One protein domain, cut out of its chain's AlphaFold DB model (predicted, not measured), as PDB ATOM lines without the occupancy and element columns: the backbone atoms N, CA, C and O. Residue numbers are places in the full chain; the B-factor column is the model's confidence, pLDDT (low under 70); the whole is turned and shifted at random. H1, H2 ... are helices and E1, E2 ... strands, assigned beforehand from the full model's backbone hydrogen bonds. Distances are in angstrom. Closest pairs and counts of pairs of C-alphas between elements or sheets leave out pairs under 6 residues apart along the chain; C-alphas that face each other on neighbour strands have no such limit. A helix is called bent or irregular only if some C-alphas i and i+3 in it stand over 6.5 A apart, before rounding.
ATOM      1  N   GLN A   4     305.830 164.594 160.234       88.69
ATOM      2  CA  GLN A   4     304.591 163.814 160.292       88.69
ATOM      3  C   GLN A   4     303.433 164.519 159.578       88.69
ATOM      4  O   GLN A   4     302.672 163.878 158.861       88.69
ATOM      5  N   ALA A   5     303.330 165.842 159.720       88.88
ATOM      6  CA  ALA A   5     302.329 166.626 159.002       88.88
ATOM      7  C   ALA A   5     302.515 166.538 157.477       88.88
ATOM      8  O   ALA A   5     301.539 166.352 156.754       88.88
ATOM      9  N   LEU A   6     303.763 166.607 157.001       88.69
ATOM     10  CA  LEU A   6     304.085 166.490 155.577       88.69
ATOM     11  C   LEU A   6     303.803 165.085 155.029       88.69
ATOM     12  O   LEU A   6     303.260 164.941 153.939       88.69
ATOM     13  N   GLU A   7     304.171 164.045 155.778       92.25
ATOM     14  CA  GLU A   7     303.864 162.657 155.416       92.25
ATOM     15  C   GLU A   7     302.353 162.451 155.288       92.25
ATOM     16  O   GLU A   7     301.889 161.882 154.303       92.25
ATOM     17  N   GLN A   8     301.577 162.968 156.242       92.00
ATOM     18  CA  GLN A   8     300.125 162.850 156.209       92.00
ATOM     19  C   GLN A   8     299.510 163.605 155.024       92.00
ATOM     20  O   GLN A   8     298.611 163.075 154.375       92.00
ATOM     21  N   GLU A   9     299.991 164.812 154.720       90.81
ATOM     22  CA  GLU A   9     299.556 165.595 153.555       90.81
ATOM     23  C   GLU A   9     299.802 164.833 152.248       90.81
ATOM     24  O   GLU A   9     298.869 164.602 151.482       90.81
ATOM     25  N   ILE A  10     301.034 164.359 152.038       91.44
ATOM     26  CA  ILE A  10     301.397 163.581 150.849       91.44
ATOM     27  C   ILE A  10     300.544 162.316 150.758       91.44
ATOM     28  O   ILE A  10     300.042 161.989 149.687       91.44
ATOM     29  N   LYS A  11     300.363 161.601 151.872       94.00
ATOM     30  CA  LYS A  11     299.564 160.376 151.905       94.00
ATOM     31  C   LYS A  11     298.124 160.629 151.467       94.00
ATOM     32  O   LYS A  11     297.637 159.898 150.611       94.00
ATOM     33  N   MET A  12     297.459 161.635 152.037       92.75
ATOM     34  CA  MET A  12     296.056 161.935 151.718       92.75
ATOM     35  C   MET A  12     295.871 162.252 150.235       92.75
ATOM     36  O   MET A  12     294.890 161.831 149.628       92.75
ATOM     37  N   GLU A  13     296.831 162.953 149.647       91.75
ATOM     38  CA  GLU A  13     296.814 163.319 148.234       91.75
ATOM     39  C   GLU A  13     297.087 162.113 147.331       91.75
ATOM     40  O   GLU A  13     296.381 161.892 146.346       91.75
ATOM     41  N   LEU A  14     298.032 161.250 147.713       92.19
ATOM     42  CA  LEU A  14     298.241 159.976 147.027       92.19
ATOM     43  C   LEU A  14     296.993 159.082 147.091       92.19
ATOM     44  O   LEU A  14     296.613 158.513 146.074       92.19
ATOM     45  N   GLU A  15     296.327 158.976 148.240       94.44
ATOM     46  CA  GLU A  15     295.075 158.219 148.385       94.44
ATOM     47  C   GLU A  15     293.937 158.836 147.560       94.44
ATOM     48  O   GLU A  15     293.151 158.128 146.924       94.44
ATOM     49  N   PHE A  16     293.851 160.164 147.521       93.94
ATOM     50  CA  PHE A  16     292.853 160.860 146.721       93.94
ATOM     51  C   PHE A  16     293.011 160.549 145.228       93.94
ATOM     52  O   PHE A  16     292.052 160.123 144.580       93.94
ATOM     53  N   TYR A  17     294.225 160.673 144.697       92.75
ATOM     54  CA  TYR A  17     294.482 160.477 143.274       92.75
ATOM     55  C   TYR A  17     294.633 159.012 142.852       92.75
ATOM     56  O   TYR A  17     294.209 158.660 141.753       92.75
ATOM     57  N   PHE A  18     295.195 158.143 143.693       92.38
ATOM     58  CA  PHE A  18     295.522 156.753 143.335       92.38
ATOM     59  C   PHE A  18     294.669 155.689 144.028       92.38
ATOM     60  O   PHE A  18     294.865 154.501 143.766       92.38
ATOM     61  N   ASP A  19     293.700 156.082 144.859       93.69
ATOM     62  CA  ASP A  19     292.677 155.158 145.348       93.69
ATOM     63  C   ASP A  19     291.245 155.614 145.051       93.69
ATOM     64  O   ASP A  19     290.433 154.790 144.621       93.69
ATOM     65  N   ARG A  20     290.933 156.908 145.226       94.56
ATOM     66  CA  ARG A  20     289.572 157.440 145.019       94.56
ATOM     67  C   ARG A  20     289.274 157.790 143.562       94.56
ATOM     68  O   ARG A  20     288.263 157.338 143.036       94.56
ATOM     69  N   ILE A  21     290.124 158.593 142.921       94.31
ATOM     70  CA  ILE A  21     289.923 159.029 141.527       94.31
ATOM     71  C   ILE A  21     290.178 157.883 140.545       94.31
ATOM     72  O   ILE A  21     289.404 157.661 139.613       94.31
ATOM     73  N   GLY A  22     291.256 157.142 140.753       92.50
ATOM     74  CA  GLY A  22     291.686 156.050 139.891       92.50
ATOM     75  C   GLY A  22     292.774 155.243 140.574       92.50
ATOM     76  O   GLY A  22     293.066 155.484 141.736       92.50
ATOM     77  N   GLU A  23     293.365 154.280 139.881       92.12
ATOM     78  CA  GLU A  23     294.513 153.517 140.377       92.12
ATOM     79  C   GLU A  23     295.376 153.007 139.223       92.12
ATOM     80  O   GLU A  23     294.923 152.951 138.083       92.12
ATOM     81  N   PHE A  24     296.613 152.606 139.512       86.44
ATOM     82  CA  PHE A  24     297.393 151.833 138.549       86.44
ATOM     83  C   PHE A  24     296.965 150.360 138.588       86.44
ATOM     84  O   PHE A  24     296.992 149.742 139.650       86.44
ATOM     85  N   ASP A  25     296.603 149.796 137.434       85.75
ATOM     86  CA  ASP A  25     296.281 148.376 137.290       85.75
ATOM     87  C   ASP A  25     297.544 147.487 137.332       85.75
ATOM     88  O   ASP A  25     298.684 147.947 137.484       85.75
ATOM     89  N   GLU A  26     297.363 146.175 137.179       79.69
ATOM     90  CA  GLU A  26     298.472 145.212 137.177       79.69
ATOM     91  C   GLU A  26     299.480 145.473 136.047       79.69
ATOM     92  O   GLU A  26     300.693 145.343 136.260       79.69
ATOM     93  N   ASN A  27     298.995 145.948 134.894       75.75
ATOM     94  CA  ASN A  27     299.786 146.374 133.732       75.75
ATOM     95  C   ASN A  27     300.432 147.754 133.939       75.75
ATOM     96  O   ASN A  27     301.171 148.267 133.095       75.75
ATOM     97  N   GLY A  28     300.178 148.348 135.099       73.25
ATOM     98  CA  GLY A  28     300.603 149.666 135.480       73.25
ATOM     99  C   GLY A  28     299.750 150.767 134.881       73.25
ATOM    100  O   GLY A  28     300.049 151.889 135.221       73.25
ATOM    101  N   ASN A  29     298.749 150.537 134.030       83.00
ATOM    102  CA  ASN A  29     297.943 151.601 133.416       83.00
ATOM    103  C   ASN A  29     297.092 152.323 134.457       83.00
ATOM    104  O   ASN A  29     296.542 151.689 135.351       83.00
ATOM    105  N   TYR A  30     296.967 153.644 134.336       86.94
ATOM    106  CA  TYR A  30     296.097 154.400 135.230       86.94
ATOM    107  C   TYR A  30     294.638 154.259 134.784       86.94
ATOM    108  O   TYR A  30     294.260 154.735 133.714       86.94
ATOM    109  N   VAL A  31     293.829 153.590 135.601       91.06
ATOM    110  CA  VAL A  31     292.411 153.325 135.359       91.06
ATOM    111  C   VAL A  31     291.578 154.258 136.230       91.06
ATOM    112  O   VAL A  31     291.712 154.269 137.453       91.06
ATOM    113  N   ILE A  32     290.705 155.039 135.596       93.69
ATOM    114  CA  ILE A  32     289.794 155.955 136.287       93.69
ATOM    115  C   ILE A  32     288.676 155.143 136.956       93.69
ATOM    116  O   ILE A  32     288.008 154.346 136.296       93.69
ATOM    117  N   LYS A  33     288.457 155.374 138.254       95.56
ATOM    118  CA  LYS A  33     287.345 154.811 139.039       95.56
ATOM    119  C   LYS A  33     286.172 155.784 139.145       95.56
ATOM    120  O   LYS A  33     285.025 155.358 139.063       95.56
ATOM    121  N   ASP A  34     286.463 157.073 139.323       95.75
ATOM    122  CA  ASP A  34     285.467 158.136 139.492       95.75
ATOM    123  C   ASP A  34     285.733 159.277 138.497       95.75
ATOM    124  O   ASP A  34     286.509 160.205 138.739       95.75
ATOM    125  N   GLU A  35     285.091 159.182 137.331       94.06
ATOM    126  CA  GLU A  35     285.241 160.157 136.247       94.06
ATOM    127  C   GLU A  35     284.628 161.521 136.601       94.06
ATOM    128  O   GLU A  35     285.140 162.557 136.172       94.06
ATOM    129  N   GLU A  36     283.553 161.552 137.394       95.25
ATOM    130  CA  GLU A  36     282.929 162.811 137.814       95.25
ATOM    131  C   GLU A  36     283.830 163.575 138.782       95.25
ATOM    132  O   GLU A  36     283.994 164.791 138.649       95.25
ATOM    133  N   LEU A  37     284.443 162.873 139.739       95.19
ATOM    134  CA  LEU A  37     285.397 163.469 140.665       95.19
ATOM    135  C   LEU A  37     286.634 163.988 139.929       95.19
ATOM    136  O   LEU A  37     287.060 165.110 140.201       95.19
ATOM    137  N   LEU A  38     287.158 163.228 138.961       93.44
ATOM    138  CA  LEU A  38     288.273 163.666 138.118       93.44
ATOM    139  C   LEU A  38     287.933 164.942 137.338       93.44
ATOM    140  O   LEU A  38     288.701 165.903 137.359       93.44
ATOM    141  N   LYS A  39     286.766 164.982 136.681       94.00
ATOM    142  CA  LYS A  39     286.314 166.157 135.920       94.00
ATOM    143  C   LYS A  39     286.186 167.393 136.799       94.00
ATOM    144  O   LYS A  39     286.656 168.449 136.396       94.00
ATOM    145  N   LYS A  40     285.648 167.260 138.017       95.31
ATOM    146  CA  LYS A  40     285.570 168.378 138.972       95.31
ATOM    147  C   LYS A  40     286.945 168.948 139.321       95.31
ATOM    148  O   LYS A  40     287.076 170.164 139.424       95.31
ATOM    149  N   GLN A  41     287.963 168.100 139.484       93.62
ATOM    150  CA  GLN A  41     289.330 168.571 139.736       93.62
ATOM    151  C   GLN A  41     289.897 169.317 138.520       93.62
ATOM    152  O   GLN A  41     290.403 170.429 138.667       93.62
ATOM    153  N   ILE A  42     289.712 168.780 137.310       93.12
ATOM    154  CA  ILE A  42     290.124 169.447 136.061       93.12
ATOM    155  C   ILE A  42     289.432 170.810 135.909       93.12
ATOM    156  O   ILE A  42     290.085 171.810 135.623       93.12
ATOM    157  N   GLU A  43     288.120 170.877 136.141       94.44
ATOM    158  CA  GLU A  43     287.333 172.118 136.079       94.44
ATOM    159  C   GLU A  43     287.772 173.148 137.128       94.44
ATOM    160  O   GLU A  43     287.654 174.351 136.895       94.44
ATOM    161  N   SER A  44     288.316 172.693 138.261       93.31
ATOM    162  CA  SER A  44     288.898 173.567 139.283       93.31
ATOM    163  C   SER A  44     290.295 174.098 138.928       93.31
ATOM    164  O   SER A  44     290.835 174.929 139.658       93.31
ATOM    165  N   GLY A  45     290.859 173.666 137.795       88.19
ATOM    166  CA  GLY A  45     292.196 174.044 137.340       88.19
ATOM    167  C   GLY A  45     293.314 173.180 137.922       88.19
ATOM    168  O   GLY A  45     294.465 173.611 137.921       88.19
ATOM    169  N   ASP A  46     293.002 171.980 138.420       88.25
ATOM    170  CA  ASP A  46     294.015 171.050 138.905       88.25
ATOM    171  C   ASP A  46     294.789 170.426 137.723       88.25
ATOM    172  O   ASP A  46     294.286 169.599 136.947       88.25
ATOM    173  N   GLU A  47     296.044 170.848 137.571       84.50
ATOM    174  CA  GLU A  47     296.944 170.371 136.517       84.50
ATOM    175  C   GLU A  47     297.282 168.880 136.668       84.50
ATOM    176  O   GLU A  47     297.470 168.185 135.667       84.50
ATOM    177  N   ILE A  48     297.299 168.356 137.896       84.38
ATOM    178  CA  ILE A  48     297.574 166.946 138.175       84.38
ATOM    179  C   ILE A  48     296.414 166.072 137.704       84.38
ATOM    180  O   ILE A  48     296.629 165.060 137.030       84.38
ATOM    181  N   ALA A  49     295.180 166.486 137.987       89.56
ATOM    182  CA  ALA A  49     293.994 165.811 137.469       89.56
ATOM    183  C   ALA A  49     293.992 165.775 135.930       89.56
ATOM    184  O   ALA A  49     293.678 164.748 135.324       89.56
ATOM    185  N   THR A  50     294.423 166.866 135.292       89.19
ATOM    186  CA  THR A  50     294.561 166.931 133.829       89.19
ATOM    187  C   THR A  50     295.596 165.923 133.320       89.19
ATOM    188  O   THR A  50     295.297 165.146 132.412       89.19
ATOM    189  N   GLN A  51     296.775 165.856 133.947       85.12
ATOM    190  CA  GLN A  51     297.816 164.884 133.594       85.12
ATOM    191  C   GLN A  51     297.343 163.433 133.760       85.12
ATOM    192  O   GLN A  51     297.585 162.603 132.884       85.12
ATOM    193  N   LEU A  52     296.651 163.107 134.855       87.00
ATOM    194  CA  LEU A  52     296.125 161.758 135.101       87.00
ATOM    195  C   LEU A  52     295.040 161.363 134.093       87.00
ATOM    196  O   LEU A  52     294.992 160.213 133.647       87.00
ATOM    197  N   TYR A  53     294.204 162.312 133.676       89.50
ATOM    198  CA  TYR A  53     293.237 162.085 132.608       89.50
ATOM    199  C   TYR A  53     293.924 161.794 131.271       89.50
ATOM    200  O   TYR A  53     293.553 160.837 130.591       89.50
ATOM    201  N   GLU A  54     294.952 162.557 130.902       85.81
ATOM    202  CA  GLU A  54     295.741 162.284 129.695       85.81
ATOM    203  C   GLU A  54     296.427 160.916 129.763       85.81
ATOM    204  O   GLU A  54     296.339 160.136 128.815       85.81
ATOM    205  N   LEU A  55     297.034 160.589 130.906       81.06
ATOM    206  CA  LEU A  55     297.646 159.288 131.163       81.06
ATOM    207  C   LEU A  55     296.665 158.131 130.985       81.06
ATOM    208  O   LEU A  55     297.023 157.133 130.366       81.06
ATOM    209  N   SER A  56     295.432 158.267 131.483       84.94
ATOM    210  CA  SER A  56     294.404 157.224 131.351       84.94
ATOM    211  C   SER A  56     294.041 156.909 129.895       84.94
ATOM    212  O   SER A  56     293.576 155.814 129.589       84.94
ATOM    213  N   LYS A  57     294.270 157.859 128.976       82.88
ATOM    214  CA  LYS A  57     294.016 157.692 127.539       82.88
ATOM    215  C   LYS A  57     295.187 157.073 126.790       82.88
ATOM    216  O   LYS A  57     295.021 156.647 125.645       82.88
ATOM    217  N   LEU A  58     296.370 157.043 127.397       72.69
ATOM    218  CA  LEU A  58     297.547 156.429 126.805       72.69
ATOM    219  C   LEU A  58     297.445 154.910 126.954       72.69
ATOM    220  O   LEU A  58     297.917 154.321 127.923       72.69
ATOM    221  N   ASN A  59     296.858 154.265 125.946       54.59
ATOM    222  CA  ASN A  59     296.950 152.821 125.769       54.59
ATOM    223  C   ASN A  59     298.391 152.452 125.397       54.59
ATOM    224  O   ASN A  59     298.749 152.411 124.219       54.59
ATOM    225  N   HIS A  60     299.232 152.174 126.391       55.59
ATOM    226  CA  HIS A  60     300.481 151.471 126.130       55.59
ATOM    227  C   HIS A  60     300.175 149.978 126.002       55.59
ATOM    228  O   HIS A  60     300.091 149.251 126.985       55.59
ATOM    229  N   SER A  61     300.018 149.531 124.755       44.59
ATOM    230  CA  SER A  61     299.977 148.115 124.366       44.59
ATOM    231  C   SER A  61     301.337 147.417 124.507       44.59
ATOM    232  O   SER A  61     301.466 146.246 124.154       44.59
ATOM    233  N   GLU A  62     302.373 148.136 124.946       47.94
ATOM    234  CA  GLU A  62     303.692 147.554 125.151       47.94
ATOM    235  C   GLU A  62     303.712 146.780 126.474       47.94
ATOM    236  O   GLU A  62     303.265 147.311 127.497       47.94
ATOM    237  N   PRO A  63     304.205 145.528 126.473       46.09
ATOM    238  CA  PRO A  63     304.330 144.741 127.689       46.09
ATOM    239  C   PRO A  63     305.118 145.526 128.732       46.09
ATOM    240  O   PRO A  63     306.039 146.263 128.383       46.09
ATOM    241  N   LEU A  64     304.789 145.317 130.008       51.31
ATOM    242  CA  LEU A  64     305.603 145.754 131.139       51.31
ATOM    243  C   LEU A  64     307.028 145.221 130.982       51.31
ATOM    244  O   LEU A  64     307.361 144.134 131.453       51.31
ATOM    245  N   VAL A  65     307.885 145.987 130.325       48.38
ATOM    246  CA  VAL A  65     309.311 145.770 130.426       48.38
ATOM    247  C   VAL A  65     309.713 146.434 131.735       48.38
ATOM    248  O   VAL A  65     309.356 147.588 131.991       48.38
ATOM    249  N   GLY A  66     310.354 145.673 132.624       53.38
ATOM    250  CA  GLY A  66     310.905 146.211 133.865       53.38
ATOM    251  C   GLY A  66     311.844 147.388 133.586       53.38
ATOM    252  O   GLY A  66     312.096 147.743 132.438       53.38
ATOM    253  N   ILE A  67     312.377 148.014 134.633       58.28
ATOM    254  CA  ILE A  67     313.434 149.019 134.462       58.28
ATOM    255  C   ILE A  67     314.616 148.323 133.760       58.28
ATOM    256  O   ILE A  67     315.344 147.559 134.394       58.28
ATOM    257  N   ASN A  68     314.740 148.516 132.443       55.50
ATOM    258  CA  ASN A  68     315.683 147.791 131.587       55.50
ATOM    259  C   ASN A  68     317.098 148.335 131.770       55.50
ATOM    260  O   ASN A  68     318.068 147.578 131.706       55.50
ATOM    261  N   GLY A  69     317.207 149.627 132.090       65.88
ATOM    262  CA  GLY A  69     318.422 150.249 132.576       65.88
ATOM    263  C   GLY A  69     318.114 151.258 133.674       65.88
ATOM    264  O   GLY A  69     317.524 152.304 133.426       65.88
ATOM    265  N   ALA A  70     318.618 151.025 134.891       70.56
ATOM    266  CA  ALA A  70     318.489 151.991 135.991       70.56
ATOM    267  C   ALA A  70     318.993 153.401 135.606       70.56
ATOM    268  O   ALA A  70     318.466 154.402 136.080       70.56
ATOM    269  N   SER A  71     319.983 153.485 134.708       76.56
ATOM    270  CA  SER A  71     320.507 154.744 134.164       76.56
ATOM    271  C   SER A  71     319.561 155.416 133.160       76.56
ATOM    272  O   SER A  71     319.449 156.642 133.151       76.56
ATOM    273  N   GLU A  72     318.884 154.646 132.310       77.81
ATOM    274  CA  GLU A  72     317.957 155.154 131.292       77.81
ATOM    275  C   GLU A  72     316.638 155.603 131.926       77.81
ATOM    276  O   GLU A  72     316.192 156.727 131.678       77.81
ATOM    277  N   PHE A  73     316.095 154.803 132.850       79.50
ATOM    278  CA  PHE A  73     314.995 155.205 133.726       79.50
ATOM    279  C   PHE A  73     315.319 156.499 134.473       79.50
ATOM    280  O   PHE A  73     314.558 157.469 134.412       79.50
ATOM    281  N   ALA A  74     316.479 156.549 135.136       77.88
ATOM    282  CA  ALA A  74     316.873 157.721 135.901       77.88
ATOM    283  C   ALA A  74     317.026 158.962 135.019       77.88
ATOM    284  O   ALA A  74     316.569 160.040 135.394       77.88
ATOM    285  N   THR A  75     317.618 158.813 133.834       83.00
ATOM    286  CA  THR A  75     317.746 159.903 132.859       83.00
ATOM    287  C   THR A  75     316.374 160.388 132.392       83.00
ATOM    288  O   THR A  75     316.143 161.594 132.340       83.00
ATOM    289  N   CYS A  76     315.439 159.477 132.116       83.06
ATOM    290  CA  CYS A  76     314.076 159.821 131.722       83.06
ATOM    291  C   CYS A  76     313.344 160.613 132.819       83.06
ATOM    292  O   CYS A  76     312.841 161.707 132.548       83.06
ATOM    293  N   VAL A  77     313.348 160.113 134.061       80.75
ATOM    294  CA  VAL A  77     312.699 160.782 135.203       80.75
ATOM    295  C   VAL A  77     313.340 162.144 135.468       80.75
ATOM    296  O   VAL A  77     312.640 163.139 135.645       80.75
ATOM    297  N   VAL A  78     314.674 162.227 135.441       81.62
ATOM    298  CA  VAL A  78     315.393 163.494 135.637       81.62
ATOM    299  C   VAL A  78     315.061 164.505 134.546       81.62
ATOM    300  O   VAL A  78     314.828 165.664 134.873       81.62
ATOM    301  N   ASN A  79     314.980 164.087 133.282       82.62
ATOM    302  CA  ASN A  79     314.625 164.973 132.173       82.62
ATOM    303  C   ASN A  79     313.187 165.497 132.285       82.62
ATOM    304  O   ASN A  79     312.956 166.673 132.014       82.62
ATOM    305  N   LYS A  80     312.234 164.668 132.735       81.62
ATOM    306  CA  LYS A  80     310.845 165.092 133.002       81.62
ATOM    307  C   LYS A  80     310.772 166.169 134.087       81.62
ATOM    308  O   LYS A  80     310.002 167.113 133.969       81.62
ATOM    309  N   PHE A  81     311.635 166.067 135.095       74.94
ATOM    310  CA  PHE A  81     311.749 167.045 136.174       74.94
ATOM    311  C   PHE A  81     312.729 168.199 135.906       74.94
ATOM    312  O   PHE A  81     312.831 169.101 136.742       74.94
ATOM    313  N   ALA A  82     313.477 168.191 134.796       68.62
ATOM    314  CA  ALA A  82     314.637 169.069 134.597       68.62
ATOM    315  C   ALA A  82     314.285 170.564 134.615       68.62
ATOM    316  O   ALA A  82     315.109 171.373 135.035       68.62
ATOM    317  N   ASN A  83     313.057 170.915 134.231       62.00
ATOM    318  CA  ASN A  83     312.572 172.296 134.214       62.00
ATOM    319  C   ASN A  83     311.988 172.771 135.558       62.00
ATOM    320  O   ASN A  83     311.742 173.964 135.706       62.00
ATOM    321  N   SER A  84     311.799 171.871 136.532       62.75
ATOM    322  CA  SER A  84     311.046 172.167 137.761       62.75
ATOM    323  C   SER A  84     311.840 171.854 139.039       62.75
ATOM    324  O   SER A  84     311.925 172.692 139.934       62.75
ATOM    325  N   TYR A  85     312.475 170.672 139.129       65.44
ATOM    326  CA  TYR A  85     312.981 170.113 140.400       65.44
ATOM    327  C   TYR A  85     314.290 169.307 140.264       65.44
ATOM    328  O   TYR A  85     314.514 168.337 140.994       65.44
ATOM    329  N   GLY A  86     315.176 169.685 139.333       60.50
ATOM    330  CA  GLY A  86     316.327 168.875 138.887       60.50
ATOM    331  C   GLY A  86     317.245 168.275 139.973       60.50
ATOM    332  O   GLY A  86     317.824 167.209 139.758       60.50
ATOM    333  N   THR A  87     317.361 168.886 141.158       65.50
ATOM    334  CA  THR A  87     318.139 168.341 142.291       65.50
ATOM    335  C   THR A  87     317.428 167.215 143.048       65.50
ATOM    336  O   THR A  87     318.098 166.298 143.530       65.50
ATOM    337  N   ILE A  88     316.094 167.236 143.133       69.00
ATOM    338  CA  ILE A  88     315.293 166.182 143.780       69.00
ATOM    339  C   ILE A  88     314.945 165.067 142.798       69.00
ATOM    340  O   ILE A  88     314.852 163.910 143.200       69.00
ATOM    341  N   ALA A  89     314.837 165.378 141.507       67.94
ATOM    342  CA  ALA A  89     314.504 164.415 140.462       67.94
ATOM    343  C   ALA A  89     315.339 163.125 140.519       67.94
ATOM    344  O   ALA A  89     314.819 162.021 140.377       67.94
ATOM    345  N   ARG A  90     316.640 163.258 140.819       69.44
ATOM    346  CA  ARG A  90     317.561 162.122 140.998       69.44
ATOM    347  C   ARG A  90     317.202 161.213 142.174       69.44
ATOM    348  O   ARG A  90     317.556 160.043 142.156       69.44
ATOM    349  N   GLN A  91     316.533 161.731 143.200       69.81
ATOM    350  CA  GLN A  91     316.089 160.938 144.350       69.81
ATOM    351  C   GLN A  91     314.824 160.130 144.028       69.81
ATOM    352  O   GLN A  91     314.632 159.047 144.577       69.81
ATOM    353  N   PHE A  92     314.002 160.608 143.090       73.12
ATOM    354  CA  PHE A  92     312.793 159.916 142.621       73.12
ATOM    355  C   PHE A  92     313.048 158.974 141.439       73.12
ATOM    356  O   PHE A  92     312.311 158.012 141.229       73.12
ATOM    357  N   ALA A  93     314.168 159.173 140.751       70.31
ATOM    358  CA  ALA A  93     314.711 158.338 139.686       70.31
ATOM    359  C   ALA A  93     315.078 156.895 140.095       70.31
ATOM    360  O   ALA A  93     315.621 156.154 139.287       70.31
ATOM    361  N   THR A  94     314.788 156.465 141.325       72.94
ATOM    362  CA  THR A  94     314.936 155.062 141.752       72.94
ATOM    363  C   THR A  94     313.708 154.207 141.429       72.94
ATOM    364  O   THR A  94     313.774 152.987 141.530       72.94
ATOM    365  N   GLY A  95     312.571 154.829 141.094       74.38
ATOM    366  CA  GLY A  95     311.309 154.130 140.826       74.38
ATOM    367  C   GLY A  95     310.608 153.595 142.082       74.38
ATOM    368  O   GLY A  95     309.502 153.063 141.984       74.38
ATOM    369  N   ALA A  96     311.201 153.775 143.269       83.06
ATOM    370  CA  ALA A  96     310.643 153.309 144.540       83.06
ATOM    371  C   ALA A  96     309.272 153.933 144.835       83.06
ATOM    372  O   ALA A  96     308.349 153.235 145.235       83.06
ATOM    373  N   ILE A  97     309.116 155.228 144.553       85.00
ATOM    374  CA  ILE A  97     307.845 155.951 144.691       85.00
ATOM    375  C   ILE A  97     306.748 155.331 143.829       85.00
ATOM    376  O   ILE A  97     305.683 154.997 144.341       85.00
ATOM    377  N   TYR A  98     307.028 155.149 142.536       82.94
ATOM    378  CA  TYR A  98     306.081 154.543 141.606       82.94
ATOM    379  C   TYR A  98     305.694 153.134 142.070       82.94
ATOM    380  O   TYR A  98     304.517 152.791 142.101       82.94
ATOM    381  N   THR A  99     306.680 152.352 142.513       83.94
ATOM    382  CA  THR A  99     306.467 150.992 143.020       83.94
ATOM    383  C   THR A  99     305.570 150.979 144.257       83.94
ATOM    384  O   THR A  99     304.623 150.198 144.316       83.94
ATOM    385  N   TYR A 100     305.821 151.858 145.231       90.38
ATOM    386  CA  TYR A 100     304.994 151.960 146.433       90.38
ATOM    387  C   TYR A 100     303.561 152.373 146.108       90.38
ATOM    388  O   TYR A 100     302.634 151.752 146.615       90.38
ATOM    389  N   ILE A 101     303.361 153.351 145.223       88.38
ATOM    390  CA  ILE A 101     302.018 153.796 144.821       88.38
ATOM    391  C   ILE A 101     301.277 152.690 144.067       88.38
ATOM    392  O   ILE A 101     300.136 152.392 144.408       88.38
ATOM    393  N   LYS A 102     301.936 152.015 143.114       85.75
ATOM    394  CA  LYS A 102     301.357 150.864 142.398       85.75
ATOM    395  C   LYS A 102     300.905 149.766 143.368       85.75
ATOM    396  O   LYS A 102     299.849 149.173 143.183       85.75
ATOM    397  N   ASN A 103     301.678 149.526 144.423       89.06
ATOM    398  CA  ASN A 103     301.370 148.526 145.445       89.06
ATOM    399  C   ASN A 103     300.458 149.052 146.570       89.06
ATOM    400  O   ASN A 103     300.298 148.366 147.581       89.06
ATOM    401  N   LYS A 104     299.889 150.259 146.436       90.88
ATOM    402  CA  LYS A 104     299.041 150.925 147.446       90.88
ATOM    403  C   LYS A 104     299.724 151.144 148.804       90.88
ATOM    404  O   LYS A 104     299.080 151.286 149.837       90.88
ATOM    405  N   GLN A 105     301.053 151.187 148.816       93.56
ATOM    406  CA  GLN A 105     301.885 151.434 149.992       93.56
ATOM    407  C   GLN A 105     302.077 152.945 150.207       93.56
ATOM    408  O   GLN A 105     303.206 153.443 150.234       93.56
ATOM    409  N   TYR A 106     300.976 153.691 150.338       92.81
ATOM    410  CA  TYR A 106     300.990 155.161 150.384       92.81
ATOM    411  C   TYR A 106     301.774 155.720 151.572       92.81
ATOM    412  O   TYR A 106     302.475 156.715 151.417       92.81
ATOM    413  N   ASP A 107     301.749 155.037 152.720       93.38
ATOM    414  CA  ASP A 107     302.572 155.388 153.884       93.38
ATOM    415  C   ASP A 107     304.072 155.376 153.554       93.38
ATOM    416  O   ASP A 107     304.799 156.309 153.893       93.38
ATOM    417  N   LEU A 108     304.546 154.347 152.843       92.75
ATOM    418  CA  LEU A 108     305.959 154.220 152.469       92.75
ATOM    419  C   LEU A 108     306.357 155.242 151.401       92.75
ATOM    420  O   LEU A 108     307.457 155.798 151.458       92.75
ATOM    421  N   ALA A 109     305.465 155.511 150.441       90.38
ATOM    422  CA  ALA A 109     305.660 156.563 149.448       90.38
ATOM    423  C   ALA A 109     305.776 157.941 150.118       90.38
ATOM    424  O   ALA A 109     306.752 158.656 149.879       90.38
ATOM    425  N   ALA A 110     304.840 158.266 151.011       91.88
ATOM    426  CA  ALA A 110     304.807 159.526 151.737       91.88
ATOM    427  C   ALA A 110     306.036 159.716 152.634       91.88
ATOM    428  O   ALA A 110     306.686 160.758 152.559       91.88
ATOM    429  N   GLN A 111     306.420 158.694 153.405       91.56
ATOM    430  CA  GLN A 111     307.633 158.714 154.230       91.56
ATOM    431  C   GLN A 111     308.891 158.976 153.400       91.56
ATOM    432  O   GLN A 111     309.726 159.812 153.760       91.56
ATOM    433  N   LEU A 112     309.041 158.274 152.272       89.00
ATOM    434  CA  LEU A 112     310.198 158.440 151.397       89.00
ATOM    435  C   LEU A 112     310.258 159.862 150.822       89.00
ATOM    436  O   LEU A 112     311.311 160.502 150.876       89.00
ATOM    437  N   MET A 113     309.136 160.373 150.315       87.12
ATOM    438  CA  MET A 113     309.056 161.709 149.727       87.12
ATOM    439  C   MET A 113     309.264 162.817 150.752       87.12
ATOM    440  O   MET A 113     310.085 163.701 150.514       87.12
ATOM    441  N   ALA A 114     308.583 162.760 151.898       89.00
ATOM    442  CA  ALA A 114     308.719 163.752 152.958       89.00
ATOM    443  C   ALA A 114     310.175 163.851 153.426       89.00
ATOM    444  O   ALA A 114     310.744 164.941 153.490       89.00
ATOM    445  N   LYS A 115     310.824 162.701 153.652       87.62
ATOM    446  CA  LYS A 115     312.242 162.638 154.016       87.62
ATOM    447  C   LYS A 115     313.138 163.259 152.945       87.62
ATOM    448  O   LYS A 115     314.055 164.012 153.277       87.62
ATOM    449  N   THR A 116     312.886 162.958 151.673       84.06
ATOM    450  CA  THR A 116     313.621 163.536 150.540       84.06
ATOM    451  C   THR A 116     313.443 165.051 150.458       84.06
ATOM    452  O   THR A 116     314.435 165.773 150.333       84.06
ATOM    453  N   LEU A 117     312.214 165.547 150.590       83.50
ATOM    454  CA  LEU A 117     311.879 166.966 150.480       83.50
ATOM    455  C   LEU A 117     312.458 167.793 151.626       83.50
ATOM    456  O   LEU A 117     313.078 168.830 151.385       83.50
ATOM    457  N   ILE A 118     312.324 167.299 152.858       83.81
ATOM    458  CA  ILE A 118     312.889 167.933 154.052       83.81
ATOM    459  C   ILE A 118     314.411 167.980 153.951       83.81
ATOM    460  O   ILE A 118     315.008 169.036 154.156       83.81
ATOM    461  N   LYS A 119     315.052 166.863 153.576       82.50
ATOM    462  CA  LYS A 119     316.511 166.806 153.404       82.50
ATOM    463  C   LYS A 119     317.001 167.762 152.315       82.50
ATOM    464  O   LYS A 119     318.098 168.302 152.434       82.50
ATOM    465  N   ALA A 120     316.211 167.965 151.266       76.56
ATOM    466  CA  ALA A 120     316.521 168.897 150.189       76.56
ATOM    467  C   ALA A 120     316.194 170.366 150.529       76.56
ATOM    468  O   ALA A 120     316.545 171.250 149.752       76.56
ATOM    469  N   GLY A 121     315.538 170.644 151.663       76.62
ATOM    470  CA  GLY A 121     315.153 171.997 152.076       76.62
ATOM    471  C   GLY A 121     314.032 172.616 151.234       76.62
ATOM    472  O   GLY A 121     313.896 173.839 151.199       76.62
ATOM    473  N   PHE A 122     313.242 171.794 150.541       73.81
ATOM    474  CA  PHE A 122     312.192 172.263 149.642       73.81
ATOM    475  C   PHE A 122     310.923 172.672 150.401       73.81
ATOM    476  O   PHE A 122     310.493 172.006 151.339       73.81
ATOM    477  N   LYS A 123     310.313 173.779 149.962       65.88
ATOM    478  CA  LYS A 123     309.045 174.326 150.481       65.88
ATOM    479  C   LYS A 123     307.960 174.338 149.397       65.88
ATOM    480  O   LYS A 123     307.244 175.323 149.250       65.88
ATOM    481  N   VAL A 124     307.934 173.304 148.565       65.75
ATOM    482  CA  VAL A 124     306.980 173.179 147.450       65.75
ATOM    483  C   VAL A 124     305.763 172.374 147.882       65.75
ATOM    484  O   VAL A 124     305.805 171.727 148.928       65.75
ATOM    485  N   ASN A 125     304.710 172.402 147.062       74.38
ATOM    486  CA  ASN A 125     303.567 171.510 147.216       74.38
ATOM    487  C   ASN A 125     304.050 170.056 147.059       74.38
ATOM    488  O   ASN A 125     304.287 169.563 145.953       74.38
ATOM    489  N   ALA A 126     304.281 169.407 148.196       74.19
ATOM    490  CA  ALA A 126     304.870 168.081 148.275       74.19
ATOM    491  C   ALA A 126     303.951 167.005 147.699       74.19
ATOM    492  O   ALA A 126     304.442 166.018 147.153       74.19
ATOM    493  N   ALA A 127     302.642 167.226 147.783       70.56
ATOM    494  CA  ALA A 127     301.628 166.364 147.211       70.56
ATOM    495  C   ALA A 127     301.620 166.406 145.680       70.56
ATOM    496  O   ALA A 127     301.680 165.358 145.044       70.56
ATOM    497  N   SER A 128     301.655 167.593 145.068       76.31
ATOM    498  CA  SER A 128     301.763 167.691 143.603       76.31
ATOM    499  C   SER A 128     303.035 167.008 143.099       76.31
ATOM    500  O   SER A 128     302.994 166.212 142.165       76.31
ATOM    501  N   LEU A 129     304.159 167.230 143.786       79.00
ATOM    502  CA  LEU A 129     305.430 166.598 143.443       79.00
ATOM    503  C   LEU A 129     305.400 165.069 143.613       79.00
ATOM    504  O   LEU A 129     306.014 164.339 142.832       79.00
ATOM    505  N   ALA A 130     304.699 164.577 144.635       73.62
ATOM    506  CA  ALA A 130     304.499 163.155 144.876       73.62
ATOM    507  C   ALA A 130     303.803 162.476 143.696       73.62
ATOM    508  O   ALA A 130     304.217 161.403 143.243       73.62
ATOM    509  N   ILE A 131     302.767 163.136 143.185       76.75
ATOM    510  CA  ILE A 131     301.965 162.635 142.079       76.75
ATOM    511  C   ILE A 131     302.751 162.736 140.773       76.75
ATOM    512  O   ILE A 131     302.836 161.747 140.051       76.75
ATOM    513  N   GLU A 132     303.440 163.851 140.514       82.50
ATOM    514  CA  GLU A 132     304.354 163.983 139.371       82.50
ATOM    515  C   GLU A 132     305.435 162.895 139.369       82.50
ATOM    516  O   GLU A 132     305.712 162.288 138.336       82.50
ATOM    517  N   ALA A 133     306.029 162.585 140.526       81.25
ATOM    518  CA  ALA A 133     307.028 161.524 140.638       81.25
ATOM    519  C   ALA A 133     306.445 160.145 140.292       81.25
ATOM    520  O   ALA A 133     307.123 159.326 139.665       81.25
ATOM    521  N   ALA A 134     305.188 159.898 140.661       76.75
ATOM    522  CA  ALA A 134     304.462 158.687 140.297       76.75
ATOM    523  C   ALA A 134     304.176 158.628 138.790       76.75
ATOM    524  O   ALA A 134     304.453 157.616 138.146       76.75
ATOM    525  N   VAL A 135     303.684 159.733 138.224       81.12
ATOM    526  CA  VAL A 135     303.370 159.901 136.800       81.12
ATOM    527  C   VAL A 135     304.620 159.747 135.938       81.12
ATOM    528  O   VAL A 135     304.618 158.986 134.974       81.12
ATOM    529  N   TYR A 136     305.722 160.408 136.278       84.25
ATOM    530  CA  TYR A 136     306.966 160.307 135.517       84.25
ATOM    531  C   TYR A 136     307.640 158.953 135.703       84.25
ATOM    532  O   TYR A 136     308.135 158.391 134.729       84.25
ATOM    533  N   GLY A 137     307.604 158.385 136.913       79.50
ATOM    534  CA  GLY A 137     308.035 157.008 137.138       79.50
ATOM    535  C   GLY A 137     307.261 156.024 136.259       79.50
ATOM    536  O   GLY A 137     307.860 155.149 135.638       79.50
ATOM    537  N   TRP A 138     305.952 156.226 136.114       78.38
ATOM    538  CA  TRP A 138     305.125 155.465 135.184       78.38
ATOM    539  C   TRP A 138     305.520 155.693 133.721       78.38
ATOM    540  O   TRP A 138     305.728 154.726 132.994       78.38
ATOM    541  N   GLN A 139     305.649 156.942 133.267       78.56
ATOM    542  CA  GLN A 139     305.970 157.269 131.866       78.56
ATOM    543  C   GLN A 139     307.352 156.756 131.444       78.56
ATOM    544  O   GLN A 139     307.576 156.463 130.273       78.56
ATOM    545  N   CYS A 140     308.279 156.663 132.396       78.25
ATOM    546  CA  CYS A 140     309.637 156.186 132.178       78.25
ATOM    547  C   CYS A 140     309.796 154.678 132.403       78.25
ATOM    548  O   CYS A 140     310.898 154.163 132.217       78.25
ATOM    549  N   ARG A 141     308.735 153.954 132.791       72.00
ATOM    550  CA  ARG A 141     308.791 152.494 132.950       72.00
ATOM    551  C   ARG A 141     309.163 151.840 131.612       72.00
ATOM    552  O   ARG A 141     308.640 152.224 130.571       72.00
TER     553      ARG A 141
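AT A GLANCE: This is residues 4 to 141 of the 143 residues of an uncharacterized protein of Caldibacillus thermoamylovorans (UniProt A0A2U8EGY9). One helix, H8, runs through the middle of a cluster of mostly crossed helices: H1, H6 and H7 cover one side of it, H4 stands at another with H5 packed on H4, and H3 is opposite H4. H2 packs on the far side of H3, the small hairpin of E1 and E2 lies near the end of H3, and a long loop, residues 58 to 69, joins the H3 side to the H4 side. The printed part has 138 residues with eight named helices and two named strands, in the order H1, E1, E2, H2, H3, H4, H5, H6, H7, H8; the two strands make one antiparallel sheet, E1 - E2, and the class is mostly helix. The whole is compact, with a radius of gyration of the C-alphas of 14.1 A, and rounded, spanning 37 by 36 by 27 A.

IN THESE COORDINATES: H1, residues 4 to 21, is the longest helix, 24.3 A from C-alpha 4 at (304.591, 163.814, 160.292) to C-alpha 21; it is neither bent nor irregular, but only just, with C-alphas 18 and 21 6.3 A apart. E1, residues 22 to 24, follows directly, and E2 is residues 30 to 32. H2 is residues 35 to 43, and H3, residues 47 to 57, is 15.8 A long. H4, residues 70 to 81, is 16.5 A long and begins at C-alpha 70 at (318.489, 151.991, 135.991). H5 is residues 86 to 92, neither bent nor irregular, but only just, with C-alphas 87 and 90 6.4 A apart. H6 is residues 96 to 102. H7, residues 106 to 119, is 19.6 A long, and H8, residues 126 to 139, is 19.7 A long, ending at C-alpha 139 at (305.970, 157.269, 131.866).

HOW THE PARTS SIT: H8 is the hub, touching five other helices. It touches H6 about perpendicular, at 85 degrees, the closest C-alphas being those of Tyr 98 and Ala 134, 4.6 A apart. With residues 126 to 131 alone it touches H1 at a steep tilt of 48 degrees, the same way, closest at the C-alphas of Ile 10 and Ala 127, 4.6 A. H3 touches H8 at a shallow tilt of 22 degrees, the same way, closest at the C-alphas of Ile 48 and Ser 128, 6.9 A. With residues 133 to 137 alone H8 touches H4, closest at the C-alphas of Val 77 and Tyr 136, 5.8 A. H7 touches H8, closest at the C-alphas of Met 113 and Ala 130, 6.8 A, and H1, closest at those of Glu 7 and Ala 110, 4.9 A. H6 and H7 form a helical hairpin, closest at the C-alphas of Ile 97 and Ala 109, 5.3 A. H2 and H3 form another, closest at those of Ile 42 and Ala 49, 5.5 A. H5 touches H4, closest at the C-alphas of Val 78 and Ala 89, 5.0 A. E1 and E2, a hairpin, are antiparallel at 158 degrees, with N 23 and O 31 at 2.9 A and N 31 and O 23 at 2.8 A, within hydrogen-bond range. The closest C-alphas of E2 and H3 are those of Tyr 30 and Ser 56, 5.1 A apart. H3 and H4 are apart, as are H2 and H8. Every O i to N i+4 pair is within hydrogen-bond range in H2, H3, H4, H6, H7 and H8; H1 has 13 of 14, and H5 has 1 of 3, beside 2 of 4 O i to N i+3 pairs.

THE WHOLE: The two C-alphas farthest apart, those of Ser 61 and Gly 121, are 39.6 A apart. The printed part has no cut. The link from H3 to H4, 12 residues, is long. The mean pLDDT of the printed part is 81.1; residues 59 to 69, 82 to 91 and 123 to 124 are under 70.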